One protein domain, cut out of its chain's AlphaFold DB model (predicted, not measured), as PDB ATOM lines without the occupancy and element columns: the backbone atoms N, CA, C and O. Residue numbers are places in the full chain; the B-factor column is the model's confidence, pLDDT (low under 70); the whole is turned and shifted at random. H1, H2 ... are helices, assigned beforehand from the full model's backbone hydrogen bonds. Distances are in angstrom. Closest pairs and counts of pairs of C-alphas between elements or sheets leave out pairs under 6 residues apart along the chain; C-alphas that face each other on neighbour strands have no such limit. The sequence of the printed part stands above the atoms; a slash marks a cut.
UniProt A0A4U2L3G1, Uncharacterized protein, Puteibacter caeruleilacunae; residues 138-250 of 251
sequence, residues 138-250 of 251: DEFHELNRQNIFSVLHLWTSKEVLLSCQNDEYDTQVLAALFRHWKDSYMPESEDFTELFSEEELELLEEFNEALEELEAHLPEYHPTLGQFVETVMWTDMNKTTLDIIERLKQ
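This is residues 138 to 250 of the 251 residues of an uncharacterized protein of Puteibacter caeruleilacunae (UniProt A0A4U2L3G1). Four helices make an up-and-down bundle in two layers: H5 and H7 run side by side, almost in line with each other, and H1 and H3 form a second, less evenly matched pair across from them, with few contacts between the layers. Short H4 sits at one end of the bundle, and short H2 and H6 sit together at the other. The printed part has 113 residues with seven named helices, H1 to H7 in chain order, and no named strand; its class is all helix. It is compact, with a radius of gyration of the C-alphas of 14.4 A and spans of 38 by 27 by 24 A.

H5, residues 198 to 217, and H7, residues 232 to 248, touch, with the C-alphas of Leu 203 and Ile 244 closest at 6.2 A; they run opposite ways at a shallow tilt of 7 degrees. H3, residues 173 to 184, is close to H5 but not clearly touching; their closest C-alphas are those of Phe 178 and Glu 215, 7.7 A apart, and the tilt of 33 degrees is shallow, only just short of steep. H1, residues 138 to 154, touches H3 with residues 144 to 151 alone, opposite ways at a shallow tilt of 31 degrees; the closest C-alphas, of Ile 148 and Ser 184, are 6.7 A apart. H1 and H7 are close but not clearly touching, with the C-alphas of Leu 152 and Thr 241 closest at 6.5 A. H1 and H5 are apart, and so are H3 and H7. H2, residues 158 to 163, and H6, residues 225 to 228, only just touch, with 3 pairs of C-alphas within 8 A, the closest being those of Leu 162 and Leu 225 at 6.6 A. H4, residues 190 to 193, touches no helix but is near H1. In H1, H2, H3, H5 and H7 every O i to N i+4 pair is within hydrogen-bond range; H4 and H6 are too short for such a pair.

H5, the longest helix with 20 residues, measures 29.0 A from C-alpha 198 at (26.498, 29.458, -13.300) to C-alpha 217. H7 measures 24.4 A and ends at C-alpha 248, at (35.324, 23.509, -17.366). H1 measures 24.5 A from C-alpha 138 at (23.541, 29.782, -32.257), and H3 measures 16.6 A. H2 has 6 residues, and H4 and H6 have 4 each.

The two C-alphas farthest apart, those of Glu 168 and Glu 198, are 42.1 A apart. The printed part has no cut and no long link. Mean pLDDT of the printed part is 91.1; residues 166 to 171 are under 70.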
ATOM      1  N   ASP A 138      22.795  30.973 -32.691       82.81
ATOM      2  CA  ASP A 138      23.541  29.782 -32.257       82.81
ATOM      3  C   ASP A 138      25.016  29.788 -32.711       82.81
ATOM      4  O   ASP A 138      25.917  29.458 -31.938       82.81
ATOM      5  N   GLU A 139      25.291  30.188 -33.956       84.50
ATOM      6  CA  GLU A 139      26.663  30.299 -34.472       84.50
ATOM      7  C   GLU A 139      27.433  31.437 -33.802       84.50
ATOM      8  O   GLU A 139      28.621  31.294 -33.500       84.50
ATOM      9  N   PHE A 140      26.767  32.562 -33.541       83.38
ATOM     10  CA  PHE A 140      27.358  33.665 -32.792       83.38
ATOM     11  C   PHE A 140      27.709  33.240 -31.359       83.38
ATOM     12  O   PHE A 140      28.806  33.547 -30.876       83.38
ATOM     13  N   HIS A 141      26.823  32.486 -30.705       88.19
ATOM     14  CA  HIS A 141      27.045  31.977 -29.358       88.19
ATOM     15  C   HIS A 141      28.246  31.021 -29.292       88.19
ATOM     16  O   HIS A 141      29.135  31.197 -28.452       88.19
ATOM     17  N   GLU A 142      28.332  30.069 -30.223       89.50
ATOM     18  CA  GLU A 142      29.458  29.134 -30.305       89.50
ATOM     19  C   GLU A 142      30.786  29.865 -30.558       89.50
ATOM     20  O   GLU A 142      31.795  29.564 -29.917       89.50
ATOM     21  N   LEU A 143      30.798  30.876 -31.434       89.12
ATOM     22  CA  LEU A 143      31.996  31.675 -31.704       89.12
ATOM     23  C   LEU A 143      32.477  32.447 -30.468       89.12
ATOM     24  O   LEU A 143      33.682  32.486 -30.205       89.12
ATOM     25  N   ASN A 144      31.565  33.033 -29.690       90.31
ATOM     26  CA  ASN A 144      31.926  33.739 -28.457       90.31
ATOM     27  C   ASN A 144      32.463  32.784 -27.392       90.31
ATOM     28  O   ASN A 144      33.491  33.070 -26.770       90.31
ATOM     29  N   ARG A 145      31.821  31.622 -27.230       94.19
ATOM     30  CA  ARG A 145      32.294  30.583 -26.313       94.19
ATOM     31  C   ARG A 145      33.694  30.113 -26.710       94.19
ATOM     32  O   ARG A 145      34.611  30.134 -25.888       94.19
ATOM     33  N   GLN A 146      33.906  29.790 -27.986       93.12
ATOM     34  CA  GLN A 146      35.221  29.418 -28.516       93.12
ATOM     35  C   GLN A 146      36.269  30.514 -28.324       93.12
ATOM     36  O   GLN A 146      37.418  30.198 -28.013       93.12
ATOM     37  N   ASN A 147      35.896  31.787 -28.474       93.19
ATOM     38  CA  ASN A 147      36.805  32.901 -28.238       93.19
ATOM     39  C   ASN A 147      37.306  32.902 -26.783       93.19
ATOM     40  O   ASN A 147      38.518  32.910 -26.571       93.19
ATOM     41  N   ILE A 148      36.415  32.764 -25.795       95.88
ATOM     42  CA  ILE A 148      36.793  32.661 -24.373       95.88
ATOM     43  C   ILE A 148      37.739  31.480 -24.125       95.88
ATOM     44  O   ILE A 148      38.825  31.663 -23.567       95.88
ATOM     45  N   PHE A 149      37.399  30.286 -24.620       95.00
ATOM     46  CA  PHE A 149      38.270  29.114 -24.486       95.00
ATOM     47  C   PHE A 149      39.618  29.293 -25.183       95.00
ATOM     48  O   PHE A 149      40.638  28.815 -24.684       95.00
ATOM     49  N   SER A 150      39.650  29.989 -26.318       92.56
ATOM     50  CA  SER A 150      40.895  30.273 -27.025       92.56
ATOM     51  C   SER A 150      41.817  31.150 -26.181       92.56
ATOM     52  O   SER A 150      43.006  30.839 -26.081       92.56
ATOM     53  N   VAL A 151      41.275  32.167 -25.497       94.44
ATOM     54  CA  VAL A 151      42.055  33.013 -24.589       94.44
ATOM     55  C   VAL A 151      42.594  32.187 -23.433       94.44
ATOM     56  O   VAL A 151      43.802  32.203 -23.215       94.44
ATOM     57  N   LEU A 152      41.755  31.397 -22.755       95.81
ATOM     58  CA  LEU A 152      42.211  30.502 -21.685       95.81
ATOM     59  C   LEU A 152      43.338  29.580 -22.177       95.81
ATOM     60  O   LEU A 152      44.379  29.453 -21.534       95.81
ATOM     61  N   HIS A 153      43.196  28.999 -23.370       93.81
ATOM     62  CA  HIS A 153      44.228  28.146 -23.950       93.81
ATOM     63  C   HIS A 153      45.555  28.870 -24.204       93.81
ATOM     64  O   HIS A 153      46.606  28.263 -23.970       93.81
ATOM     65  N   LEU A 154      45.547  30.148 -24.599       93.56
ATOM     66  CA  LEU A 154      46.780  30.939 -24.724       93.56
ATOM     67  C   LEU A 154      47.550  30.984 -23.395       93.56
ATOM     68  O   LEU A 154      48.772  30.830 -23.391       93.56
ATOM     69  N   TRP A 155      46.845  31.104 -22.268       95.19
ATOM     70  CA  TRP A 155      47.436  31.143 -20.924       95.19
ATOM     71  C   TRP A 155      47.872  29.761 -20.392       95.19
ATOM     72  O   TRP A 155      48.520  29.676 -19.347       95.19
ATOM     73  N   THR A 156      47.619  28.666 -21.122       95.19
ATOM     74  CA  THR A 156      48.047  27.310 -20.709       95.19
ATOM     75  C   THR A 156      49.394  26.844 -21.249       95.19
ATOM     76  O   THR A 156      49.975  25.915 -20.685       95.19
ATOM     77  N   SER A 157      49.929  27.457 -22.307       92.25
ATOM     78  CA  SER A 157      51.183  27.004 -22.917       92.25
ATOM     79  C   SER A 157      52.158  28.148 -23.116       92.25
ATOM     80  O   SER A 157      51.885  29.123 -23.816       92.25
ATOM     81  N   LYS A 158      53.356  27.963 -22.557       93.06
ATOM     82  CA  LYS A 158      54.497  28.851 -22.770       93.06
ATOM     83  C   LYS A 158      54.843  28.959 -24.256       93.06
ATOM     84  O   LYS A 158      55.116  30.051 -24.739       93.06
ATOM     85  N   GLU A 159      54.833  27.843 -24.976       90.94
ATOM     86  CA  GLU A 159      55.172  27.778 -26.399       90.94
ATOM     87  C   GLU A 159      54.169  28.560 -27.251       90.94
ATOM     88  O   GLU A 159      54.576  29.320 -28.131       90.94
ATOM     89  N   VAL A 160      52.872  28.406 -26.966       88.38
ATOM     90  CA  VAL A 160      51.812  29.136 -27.672       88.38
ATOM     91  C   VAL A 160      51.923  30.630 -27.390       88.38
ATOM     92  O   VAL A 160      51.935  31.416 -28.336       88.38
ATOM     93  N   LEU A 161      52.102  31.018 -26.126       88.25
ATOM     94  CA  LEU A 161      52.284  32.416 -25.739       88.25
ATOM     95  C   LEU A 161      53.480  33.032 -26.482       88.25
ATOM     96  O   LEU A 161      53.343  34.054 -27.148       88.25
ATOM     97  N   LEU A 162      54.641  32.368 -26.455       89.44
ATOM     98  CA  LEU A 162      55.848  32.829 -27.147       89.44
ATOM     99  C   LEU A 162      55.671  32.916 -28.669       89.44
ATOM    100  O   LEU A 162      56.253  33.803 -29.288       89.44
ATOM    101  N   SER A 163      54.837  32.064 -29.273       87.00
ATOM    102  CA  SER A 163      54.532  32.140 -30.709       87.00
ATOM    103  C   SER A 163      53.761  33.406 -31.108       87.00
ATOM    104  O   SER A 163      53.809  33.811 -32.269       87.00
ATOM    105  N   CYS A 164      53.098  34.079 -30.158       83.06
ATOM    106  CA  CYS A 164      52.438  35.364 -30.404       83.06
ATOM    107  C   CYS A 164      53.438  36.511 -30.638       83.06
ATOM    108  O   CYS A 164      53.065  37.563 -31.164       83.06
ATOM    109  N   GLN A 165      54.706  36.332 -30.261       80.06
ATOM    110  CA  GLN A 165      55.771  37.306 -30.476       80.06
ATOM    111  C   GLN A 165      56.359  37.118 -31.885       80.06
ATOM    112  O   GLN A 165      57.263  36.320 -32.101       80.06
ATOM    113  N   ASN A 166      55.824  37.844 -32.875       67.00
ATOM    114  CA  ASN A 166      56.389  37.875 -34.230       67.00
ATOM    115  C   ASN A 166      57.691  38.701 -34.276       67.00
ATOM    116  O   ASN A 166      57.764  39.767 -33.664       67.00
ATOM    117  N   ASP A 167      58.658  38.266 -35.094       57.00
ATOM    118  CA  ASP A 167      60.041  38.785 -35.198       57.00
ATOM    119  C   ASP A 167      60.203  40.305 -35.451       57.00
ATOM    120  O   ASP A 167      61.311  40.827 -35.337       57.00
ATOM    121  N   GLU A 168      59.147  41.046 -35.807       53.06
ATOM    122  CA  GLU A 168      59.275  42.432 -36.293       53.06
ATOM    123  C   GLU A 168      58.770  43.540 -35.348       53.06
ATOM    124  O   GLU A 168      59.094  44.702 -35.594       53.06
ATOM    125  N   TYR A 169      58.045  43.249 -34.258       54.88
ATOM    126  CA  TYR A 169      57.567  44.299 -33.336       54.88
ATOM    127  C   TYR A 169      57.499  43.827 -31.876       54.88
ATOM    128  O   TYR A 169      56.491  43.316 -31.400       54.88
ATOM    129  N   ASP A 170      58.590  44.066 -31.151       55.97
ATOM    130  CA  ASP A 170      58.880  43.551 -29.807       55.97
ATOM    131  C   ASP A 170      58.261  44.348 -28.638       55.97
ATOM    132  O   ASP A 170      58.790  44.378 -27.530       55.97
ATOM    133  N   THR A 171      57.156  45.064 -28.833       62.88
ATOM    134  CA  THR A 171      56.666  45.954 -27.767       62.88
ATOM    135  C   THR A 171      55.169  45.814 -27.558       62.88
ATOM    136  O   THR A 171      54.386  46.366 -28.321       62.88
ATOM    137  N   GLN A 172      54.822  45.148 -26.447       80.31
ATOM    138  CA  GLN A 172      53.509  45.098 -25.777       80.31
ATOM    139  C   GLN A 172      52.564  43.923 -26.098       80.31
ATOM    140  O   GLN A 172      51.359  44.050 -25.894       80.31
ATOM    141  N   VAL A 173      53.076  42.748 -26.493       88.06
ATOM    142  CA  VAL A 173      52.235  41.532 -26.636       88.06
ATOM    143  C   VAL A 173      51.497  41.196 -25.334       88.06
ATOM    144  O   VAL A 173      50.302  40.933 -25.357       88.06
ATOM    145  N   LEU A 174      52.172  41.295 -24.184       90.50
ATOM    146  CA  LEU A 174      51.561  41.016 -22.882       90.50
ATOM    147  C   LEU A 174      50.376  41.951 -22.572       90.50
ATOM    148  O   LEU A 174      49.319  41.494 -22.158       90.50
ATOM    149  N   ALA A 175      50.511  43.250 -22.856       90.38
ATOM    150  CA  ALA A 175      49.411  44.202 -22.688       90.38
ATOM    151  C   ALA A 175      48.247  43.933 -23.659       90.38
ATOM    152  O   ALA A 175      47.087  44.176 -23.323       90.38
ATOM    153  N   ALA A 176      48.538  43.426 -24.863       90.12
ATOM    154  CA  ALA A 176      47.507  43.025 -25.815       90.12
ATOM    155  C   ALA A 176      46.711  41.809 -25.319       90.12
ATOM    156  O   ALA A 176      45.501  41.784 -25.513       90.12
ATOM    157  N   LEU A 177      47.353  40.855 -24.636       92.06
ATOM    158  CA  LEU A 177      46.671  39.704 -24.033       92.06
ATOM    159  C   LEU A 177      45.705  40.130 -22.919       92.06
ATOM    160  O   LEU A 177      44.552  39.707 -22.933       92.06
ATOM    161  N   PHE A 178      46.132  41.019 -22.013       94.56
ATOM    162  CA  PHE A 178      45.243  41.570 -20.979       94.56
ATOM    163  C   PHE A 178      44.046  42.304 -21.586       94.56
ATOM    164  O   PHE A 178      42.909  42.113 -21.158       94.56
ATOM    165  N   ARG A 179      44.286  43.125 -22.614       92.94
ATOM    166  CA  ARG A 179      43.206  43.825 -23.315       92.94
ATOM    167  C   ARG A 179      42.250  42.853 -23.997       92.94
ATOM    168  O   ARG A 179      41.049  43.030 -23.890       92.94
ATOM    169  N   HIS A 180      42.776  41.828 -24.662       92.88
ATOM    170  CA  HIS A 180      41.957  40.853 -25.371       92.88
ATOM    171  C   HIS A 180      41.010  40.097 -24.433       92.88
ATOM    172  O   HIS A 180      39.852  39.889 -24.790       92.88
ATOM    173  N   TRP A 181      41.470  39.754 -23.225       96.19
ATOM    174  CA  TRP A 181      40.593  39.211 -22.191       96.19
ATOM    175  C   TRP A 181      39.510  40.213 -21.778       96.19
ATOM    176  O   TRP A 181      38.335  39.880 -21.859       96.19
ATOM    177  N   LYS A 182      39.880  41.454 -21.430       95.44
ATOM    178  CA  LYS A 182      38.920  42.508 -21.038       95.44
ATOM    179  C   LYS A 182      37.874  42.809 -22.114       95.44
ATOM    180  O   LYS A 182      36.742  43.142 -21.790       95.44
ATOM    181  N   ASP A 183      38.258  42.703 -23.382       93.31
ATOM    182  CA  ASP A 183      37.351  42.897 -24.515       93.31
ATOM    183  C   ASP A 183      36.408  41.695 -24.717       93.31
ATOM    184  O   ASP A 183      35.363  41.849 -25.342       93.31
ATOM    185  N   SER A 184      36.768  40.506 -24.218       93.31
ATOM    186  CA  SER A 184      35.989  39.268 -24.388       93.31
ATOM    187  C   SER A 184      35.129  38.933 -23.163       93.31
ATOM    188  O   SER A 184      34.029  38.410 -23.315       93.31
ATOM    189  N   TYR A 185      35.614  39.228 -21.957       96.38
ATOM    190  CA  TYR A 185      34.936  38.958 -20.694       96.38
ATOM    191  C   TYR A 185      33.969  40.097 -20.348       96.38
ATOM    192  O   TYR A 185      34.377  41.155 -19.865       96.38
ATOM    193  N   MET A 186      32.679  39.886 -20.622       95.38
ATOM    194  CA  MET A 186      31.612  40.872 -20.412       95.38
ATOM    195  C   MET A 186      30.526  40.331 -19.466       95.38
ATOM    196  O   MET A 186      29.391  40.145 -19.901       95.38
ATOM    197  N   PRO A 187      30.826  40.106 -18.173       95.06
ATOM    198  CA  PRO A 187      29.899  39.459 -17.236       95.06
ATOM    199  C   PRO A 187      28.589  40.235 -17.014       95.06
ATOM    200  O   PRO A 187      27.594  39.667 -16.594       95.06
ATOM    201  N   GLU A 188      28.572  41.531 -17.329       94.81
ATOM    202  CA  GLU A 188      27.395  42.403 -17.200       94.81
ATOM    203  C   GLU A 188      26.427  42.304 -18.394       94.81
ATOM    204  O   GLU A 188      25.364  42.927 -18.392       94.81
ATOM    205  N   SER A 189      26.817  41.596 -19.458       94.31
ATOM    206  CA  SER A 189      26.017  41.443 -20.671       94.31
ATOM    207  C   SER A 189      25.110  40.221 -20.552       94.31
ATOM    208  O   SER A 189      25.608  39.118 -20.350       94.31
ATOM    209  N   GLU A 190      23.802  40.396 -20.759       93.12
ATOM    210  CA  GLU A 190      22.822  39.293 -20.768       93.12
ATOM    211  C   GLU A 190      23.247  38.208 -21.772       93.12
ATOM    212  O   GLU A 190      23.433  37.054 -21.387       93.12
ATOM    213  N   ASP A 191      23.607  38.623 -22.993       90.50
ATOM    214  CA  ASP A 191      24.134  37.753 -24.051       90.50
ATOM    215  C   ASP A 191      25.361  36.932 -23.626       90.50
ATOM    216  O   ASP A 191      25.601  35.870 -24.183       90.50
ATOM    217  N   PHE A 192      26.174  37.430 -22.686       93.12
ATOM    218  CA  PHE A 192      27.348  36.712 -22.190       93.12
ATOM    219  C   PHE A 192      26.944  35.708 -21.116       93.12
ATOM    220  O   PHE A 192      27.377  34.561 -21.151       93.12
ATOM    221  N   THR A 193      26.096  36.120 -20.176       95.38
ATOM    222  CA  THR A 193      25.615  35.243 -19.102       95.38
ATOM    223  C   THR A 193      24.780  34.070 -19.612       95.38
ATOM    224  O   THR A 193      24.801  33.010 -19.000       95.38
ATOM    225  N   GLU A 194      24.094  34.220 -20.746       94.00
ATOM    226  CA  GLU A 194      23.323  33.137 -21.371       94.00
ATOM    227  C   GLU A 194      24.203  32.064 -22.042       94.00
ATOM    228  O   GLU A 194      23.726  30.957 -22.300       94.00
ATOM    229  N   LEU A 195      25.483  32.356 -22.311       94.00
ATOM    230  CA  LEU A 195      26.419  31.429 -22.968       94.00
ATOM    231  C   LEU A 195      26.979  30.349 -22.049       94.00
ATOM    232  O   LEU A 195      27.490  29.341 -22.542       94.00
ATOM    233  N   PHE A 196      26.966  30.605 -20.746       95.25
ATOM    234  CA  PHE A 196      27.718  29.842 -19.764       95.25
ATOM    235  C   PHE A 196      26.803  29.419 -18.618       95.25
ATOM    236  O   PHE A 196      25.859  30.122 -18.256       95.25
ATOM    237  N   SER A 197      27.078  28.256 -18.036       95.50
ATOM    238  CA  SER A 197      26.424  27.845 -16.794       95.50
ATOM    239  C   SER A 197      26.849  28.748 -15.624       95.50
ATOM    240  O   SER A 197      27.873  29.425 -15.688       95.50
ATOM    241  N   GLU A 198      26.092  28.740 -14.521       95.88
ATOM    242  CA  GLU A 198      26.498  29.458 -13.300       95.88
ATOM    243  C   GLU A 198      27.884  28.996 -12.807       95.88
ATOM    244  O   GLU A 198      28.704  29.825 -12.427       95.88
ATOM    245  N   GLU A 199      28.184  27.695 -12.895       96.50
ATOM    246  CA  GLU A 199      29.480  27.120 -12.502       96.50
ATOM    247  C   GLU A 199      30.618  27.566 -13.443       96.50
ATOM    248  O   GLU A 199      31.710  27.911 -12.985       96.50
ATOM    249  N   GLU A 200      30.361  27.637 -14.755       96.69
ATOM    250  CA  GLU A 200      31.316  28.177 -15.729       96.69
ATOM    251  C   GLU A 200      31.573  29.671 -15.484       96.69
ATOM    252  O   GLU A 200      32.717  30.115 -15.560       96.69
ATOM    253  N   LEU A 201      30.540  30.455 -15.157       97.25
ATOM    254  CA  LEU A 201      30.690  31.880 -14.852       97.25
ATOM    255  C   LEU A 201      31.547  32.110 -13.602       97.25
ATOM    256  O   LEU A 201      32.439  32.957 -13.645       97.25
ATOM    257  N   GLU A 202      31.347  31.328 -12.537       97.75
ATOM    258  CA  GLU A 202      32.196  31.377 -11.335       97.75
ATOM    259  C   GLU A 202      33.669  31.070 -11.667       97.75
ATOM    260  O   GLU A 202      34.585  31.729 -11.172       97.75
ATOM    261  N   LEU A 203      33.915  30.101 -12.554       98.12
ATOM    262  CA  LEU A 203      35.258  29.751 -13.029       98.12
ATOM    263  C   LEU A 203      35.908  30.862 -13.866       98.12
ATOM    264  O   LEU A 203      37.112  31.108 -13.756       98.12
ATOM    265  N   LEU A 204      35.132  31.534 -14.719       97.94
ATOM    266  CA  LEU A 204      35.621  32.661 -15.517       97.94
ATOM    267  C   LEU A 204      35.887  33.897 -14.645       97.94
ATOM    268  O   LEU A 204      36.844  34.628 -14.916       97.94
ATOM    269  N   GLU A 205      35.100  34.105 -13.588       98.12
ATOM    270  CA  GLU A 205      35.350  35.134 -12.575       98.12
ATOM    271  C   GLU A 205      36.652  34.849 -11.812       98.12
ATOM    272  O   GLU A 205      37.504  35.734 -11.731       98.12
ATOM    273  N   GLU A 206      36.873  33.603 -11.375       98.19
ATOM    274  CA  GLU A 206      38.127  33.166 -10.737       98.19
ATOM    275  C   GLU A 206      39.348  33.448 -11.637       98.19
ATOM    276  O   GLU A 206      40.371  33.974 -11.184       98.19
ATOM    277  N   PHE A 207      39.239  33.160 -12.941       98.31
ATOM    278  CA  PHE A 207      40.287  33.497 -13.908       98.31
ATOM    279  C   PHE A 207      40.498  35.013 -14.030       98.31
ATOM    280  O   PHE A 207      41.646  35.469 -14.065       98.31
ATOM    281  N   ASN A 208      39.415  35.794 -14.106       98.38
ATOM    282  CA  ASN A 208      39.492  37.249 -14.228       98.38
ATOM    283  C   ASN A 208      40.184  37.879 -13.013       98.38
ATOM    284  O   ASN A 208      41.084  38.699 -13.192       98.38
ATOM    285  N   GLU A 209      39.818  37.469 -11.798       98.06
ATOM    286  CA  GLU A 209      40.441  37.956 -10.562       98.06
ATOM    287  C   GLU A 209      41.945  37.653 -10.530       98.06
ATOM    288  O   GLU A 209      42.755  38.545 -10.258       98.06
ATOM    289  N   ALA A 210      42.337  36.423 -10.883       98.06
ATOM    290  CA  ALA A 210      43.746  36.039 -10.963       98.06
ATOM    291  C   ALA A 210      44.514  36.878 -12.000       98.06
ATOM    292  O   ALA A 210      45.666  37.267 -11.777       98.06
ATOM    293  N   LEU A 211      43.875  37.190 -13.132       97.38
ATOM    294  CA  LEU A 211      44.472  37.994 -14.193       97.38
ATOM    295  C   LEU A 211      44.607  39.476 -13.799       97.38
ATOM    296  O   LEU A 211      45.626  40.100 -14.107       97.38
ATOM    297  N   GLU A 212      43.619  40.037 -13.101       97.12
ATOM    298  CA  GLU A 212      43.670  41.403 -12.569       97.12
ATOM    299  C   GLU A 212      44.731  41.546 -11.474       97.12
ATOM    300  O   GLU A 212      45.498  42.516 -11.478       97.12
ATOM    301  N   GLU A 213      44.833  40.564 -10.572       97.06
ATOM    302  CA  GLU A 213      45.893  40.521  -9.566       97.06
ATOM    303  C   GLU A 213      47.270  40.470 -10.239       97.06
ATOM    304  O   GLU A 213      48.175  41.228  -9.871       97.06
ATOM    305  N   LEU A 214      47.427  39.623 -11.257       96.06
ATOM    306  CA  LEU A 214      48.649  39.537 -12.044       96.06
ATOM    307  C   LEU A 214      49.004  40.890 -12.681       96.06
ATOM    308  O   LEU A 214      50.143  41.343 -12.550       96.06
ATOM    309  N   GLU A 215      48.053  41.542 -13.356       95.19
ATOM    310  CA  GLU A 215      48.264  42.837 -14.015       95.19
ATOM    311  C   GLU A 215      48.661  43.927 -13.010       95.19
ATOM    312  O   GLU A 215      49.575  44.709 -13.284       95.19
ATOM    313  N   ALA A 216      48.045  43.942 -11.824       95.44
ATOM    314  CA  ALA A 216      48.338  44.903 -10.761       95.44
ATOM    315  C   ALA A 216      49.759  44.766 -10.183       95.44
ATOM    316  O   ALA A 216      50.334  45.750  -9.709       95.44
ATOM    317  N   HIS A 217      50.337  43.563 -10.224       94.00
ATOM    318  CA  HIS A 217      51.695  43.298  -9.745       94.00
ATOM    319  C   HIS A 217      52.781  43.509 -10.808       94.00
ATOM    320  O   HIS A 217      53.976  43.485 -10.480       94.00
ATOM    321  N   LEU A 218      52.408  43.722 -12.074       91.44
ATOM    322  CA  LEU A 218      53.381  43.987 -13.126       91.44
ATOM    323  C   LEU A 218      53.974  45.403 -12.997       91.44
ATOM    324  O   LEU A 218      53.274  46.359 -12.665       91.44
ATOM    325  N   PRO A 219      55.278  45.572 -13.282       86.12
ATOM    326  CA  PRO A 219      55.895  46.893 -13.306       86.12
ATOM    327  C   PRO A 219      55.294  47.768 -14.416       86.12
ATOM    328  O   PRO A 219      54.896  47.264 -15.464       86.12
ATOM    329  N   GLU A 220      55.332  49.094 -14.225       81.75
ATOM    330  CA  GLU A 220      54.838  50.102 -15.189       81.75
ATOM    331  C   GLU A 220      55.411  49.905 -16.608       81.75
ATOM    332  O   GLU A 220      54.752  50.175 -17.611       81.75
ATOM    333  N   TYR A 221      56.628  49.359 -16.701       77.25
ATOM    334  CA  TYR A 221      57.191  48.830 -17.937       77.25
ATOM    335  C   TYR A 221      56.975  47.320 -17.999       77.25
ATOM    336  O   TYR A 221      57.759  46.565 -17.421       77.25
ATOM    337  N   HIS A 222      55.934  46.890 -18.718       81.00
ATOM    338  CA  HIS A 222      55.647  45.469 -18.891       81.00
ATOM    339  C   HIS A 222      56.887  44.716 -19.404       81.00
ATOM    340  O   HIS A 222      57.507  45.159 -20.381       81.00
ATOM    341  N   PRO A 223      57.250  43.580 -18.781       86.06
ATOM    342  CA  PRO A 223      58.326  42.741 -19.282       86.06
ATOM    343  C   PRO A 223      58.010  42.255 -20.699       86.06
ATOM    344  O   PRO A 223      56.848  42.121 -21.094       86.06
ATOM    345  N   THR A 224      59.057  41.953 -21.468       88.19
ATOM    346  CA  THR A 224      58.875  41.199 -22.716       88.19
ATOM    347  C   THR A 224      58.251  39.842 -22.401       88.19
ATOM    348  O   THR A 224      58.430  39.309 -21.304       88.19
ATOM    349  N   LEU A 225      57.542  39.252 -23.362       89.88
ATOM    350  CA  LEU A 225      56.874  37.972 -23.143       89.88
ATOM    351  C   LEU A 225      57.873  36.875 -22.749       89.88
ATOM    352  O   LEU A 225      57.635  36.143 -21.796       89.88
ATOM    353  N   GLY A 226      59.041  36.855 -23.400       89.31
ATOM    354  CA  GLY A 226      60.159  35.977 -23.049       89.31
ATOM    355  C   GLY A 226      60.667  36.141 -21.615       89.31
ATOM    356  O   GLY A 226      61.031  35.154 -20.989       89.31
ATOM    357  N   GLN A 227      60.664  37.355 -21.060       90.62
ATOM    358  CA  GLN A 227      61.006  37.570 -19.648       90.62
ATOM    359  C   GLN A 227      59.862  37.156 -18.722       90.62
ATOM    360  O   GLN A 227      60.109  36.578 -17.667       90.62
ATOM    361  N   PHE A 228      58.622  37.448 -19.114       93.00
ATOM    362  CA  PHE A 228      57.430  37.157 -18.328       93.00
ATOM    363  C   PHE A 228      57.247  35.653 -18.092       93.00
ATOM    364  O   PHE A 228      57.019  35.241 -16.956       93.00
ATOM    365  N   VAL A 229      57.434  34.824 -19.123       94.19
ATOM    366  CA  VAL A 229      57.249  33.364 -19.020       94.19
ATOM    367  C   VAL A 229      58.292  32.646 -18.156       94.19
ATOM    368  O   VAL A 229      58.155  31.454 -17.893       94.19
ATOM    369  N   GLU A 230      59.348  33.339 -17.730       94.88
ATOM    370  CA  GLU A 230      60.339  32.815 -16.780       94.88
ATOM    371  C   GLU A 230      60.025  33.219 -15.329       94.88
ATOM    372  O   GLU A 230      60.763  32.871 -14.405       94.88
ATOM    373  N   THR A 231      58.953  33.983 -15.104       95.50
ATOM    374  CA  THR A 231      58.570  34.449 -13.767       95.50
ATOM    375  C   THR A 231      57.728  33.421 -13.010       95.50
ATOM    376  O   THR A 231      57.009  32.603 -13.591       95.50
ATOM    377  N   VAL A 232      57.772  33.509 -11.677       95.88
ATOM    378  CA  VAL A 232      56.876  32.748 -10.789       95.88
ATOM    379  C   VAL A 232      55.416  33.139 -11.038       95.88
ATOM    380  O   VAL A 232      54.567  32.266 -11.117       95.88
ATOM    381  N   MET A 233      55.157  34.427 -11.295       95.12
ATOM    382  CA  MET A 233      53.825  34.958 -11.603       95.12
ATOM    383  C   MET A 233      53.175  34.270 -12.810       95.12
ATOM    384  O   MET A 233      52.013  33.885 -12.748       95.12
ATOM    385  N   TRP A 234      53.926  34.066 -13.900       95.81
ATOM    386  CA  TRP A 234      53.425  33.295 -15.040       95.81
ATOM    387  C   TRP A 234      53.142  31.839 -14.665       95.81
ATOM    388  O   TRP A 234      52.124  31.297 -15.072       95.81
ATOM    389  N   THR A 235      54.030  31.205 -13.900       96.50
ATOM    390  CA  THR A 235      53.858  29.801 -13.492       96.50
ATOM    391  C   THR A 235      52.589  29.619 -12.661       96.50
ATOM    392  O   THR A 235      51.842  28.666 -12.885       96.50
ATOM    393  N   ASP A 236      52.327  30.549 -11.743       97.19
ATOM    394  CA  ASP A 236      51.124  30.552 -10.915       97.19
ATOM    395  C   ASP A 236      49.874  30.768 -11.781       97.19
ATOM    396  O   ASP A 236      48.961  29.945 -11.737       97.19
ATOM    397  N   MET A 237      49.879  31.779 -12.661       97.25
ATOM    398  CA  MET A 237      48.768  32.039 -13.587       97.25
ATOM    399  C   MET A 237      48.487  30.847 -14.512       97.25
ATOM    400  O   MET A 237      47.338  30.454 -14.714       97.25
ATOM    401  N   ASN A 238      49.536  30.238 -15.061       97.38
ATOM    402  CA  ASN A 238      49.443  29.068 -15.926       97.38
ATOM    403  C   ASN A 238      48.801  27.881 -15.201       97.38
ATOM    404  O   ASN A 238      47.927  27.215 -15.756       97.38
ATOM    405  N   LYS A 239      49.201  27.641 -13.949       97.69
ATOM    406  CA  LYS A 239      48.632  26.583 -13.115       97.69
ATOM    407  C   LYS A 239      47.154  26.838 -12.815       97.69
ATOM    408  O   LYS A 239      46.365  25.911 -12.969       97.69
ATOM    409  N   THR A 240      46.790  28.059 -12.429       97.94
ATOM    410  CA  THR A 240      45.388  28.449 -12.201       97.94
ATOM    411  C   THR A 240      44.556  28.238 -13.464       97.94
ATOM    412  O   THR A 240      43.512  27.599 -13.425       97.94
ATOM    413  N   THR A 241      45.067  28.669 -14.618       97.50
ATOM    414  CA  THR A 241      44.385  28.488 -15.908       97.50
ATOM    415  C   THR A 241      44.177  27.008 -16.245       97.50
ATOM    416  O   THR A 241      43.117  26.625 -16.733       97.50
ATOM    417  N   LEU A 242      45.181  26.159 -15.999       97.50
ATOM    418  CA  LEU A 242      45.076  24.717 -16.235       97.50
ATOM    419  C   LEU A 242      44.013  24.061 -15.344       97.50
ATOM    420  O   LEU A 242      43.254  23.238 -15.851       97.50
ATOM    421  N   ASP A 243      43.945  24.440 -14.065       97.75
ATOM    422  CA  ASP A 243      42.925  23.955 -13.125       97.75
ATOM    423  C   ASP A 243      41.512  24.355 -13.579       97.75
ATOM    424  O   ASP A 243      40.620  23.511 -13.672       97.75
ATOM    425  N   ILE A 244      41.340  25.616 -13.988       97.56
ATOM    426  CA  ILE A 244      40.073  26.138 -14.511       97.56
ATOM    427  C   ILE A 244      39.638  25.381 -15.772       97.56
ATOM    428  O   ILE A 244      38.503  24.922 -15.847       97.56
ATOM    429  N   ILE A 245      40.535  25.162 -16.742       96.00
ATOM    430  CA  ILE A 245      40.205  24.385 -17.950       96.00
ATOM    431  C   ILE A 245      39.867  22.925 -17.619       96.00
ATOM    432  O   ILE A 245      39.057  22.313 -18.316       96.00
ATOM    433  N   GLU A 246      40.502  22.328 -16.609       96.38
ATOM    434  CA  GLU A 246      40.177  20.965 -16.185       96.38
ATOM    435  C   GLU A 246      38.772  20.885 -15.578       96.38
ATOM    436  O   GLU A 246      38.045  19.941 -15.892       96.38
ATOM    437  N   ARG A 247      38.371  21.892 -14.792       96.44
ATOM    438  CA  ARG A 247      37.022  22.013 -14.215       96.44
ATOM    439  C   ARG A 247      35.966  22.274 -15.298       96.44
ATOM    440  O   ARG A 247      35.017  21.508 -15.382       96.44
ATOM    441  N   LEU A 248      36.217  23.201 -16.229       93.31
ATOM    442  CA  LEU A 248      35.324  23.509 -17.366       93.31
ATOM    443  C   LEU A 248      35.064  22.324 -18.319       93.31
ATOM    444  O   LEU A 248      34.161  22.381 -19.143       93.31
ATOM    445  N   LYS A 249      35.891  21.271 -18.287       89.94
ATOM    446  CA  LYS A 249      35.701  20.057 -19.107       89.94
ATOM    447  C   LYS A 249      34.861  18.981 -18.424       89.94
ATOM    448  O   LYS A 249      34.561  17.972 -19.067       89.94
ATOM    449  N   GLN A 250      34.631  19.109 -17.119       79.81
ATOM    450  CA  GLN A 250      33.857  18.142 -16.341       79.81
ATOM    451  C   GLN A 250      32.354  18.442 -16.377       79.81
ATOM    452  O   GLN A 250      31.576  17.518 -16.127       79.81
TER     453      GLN A 250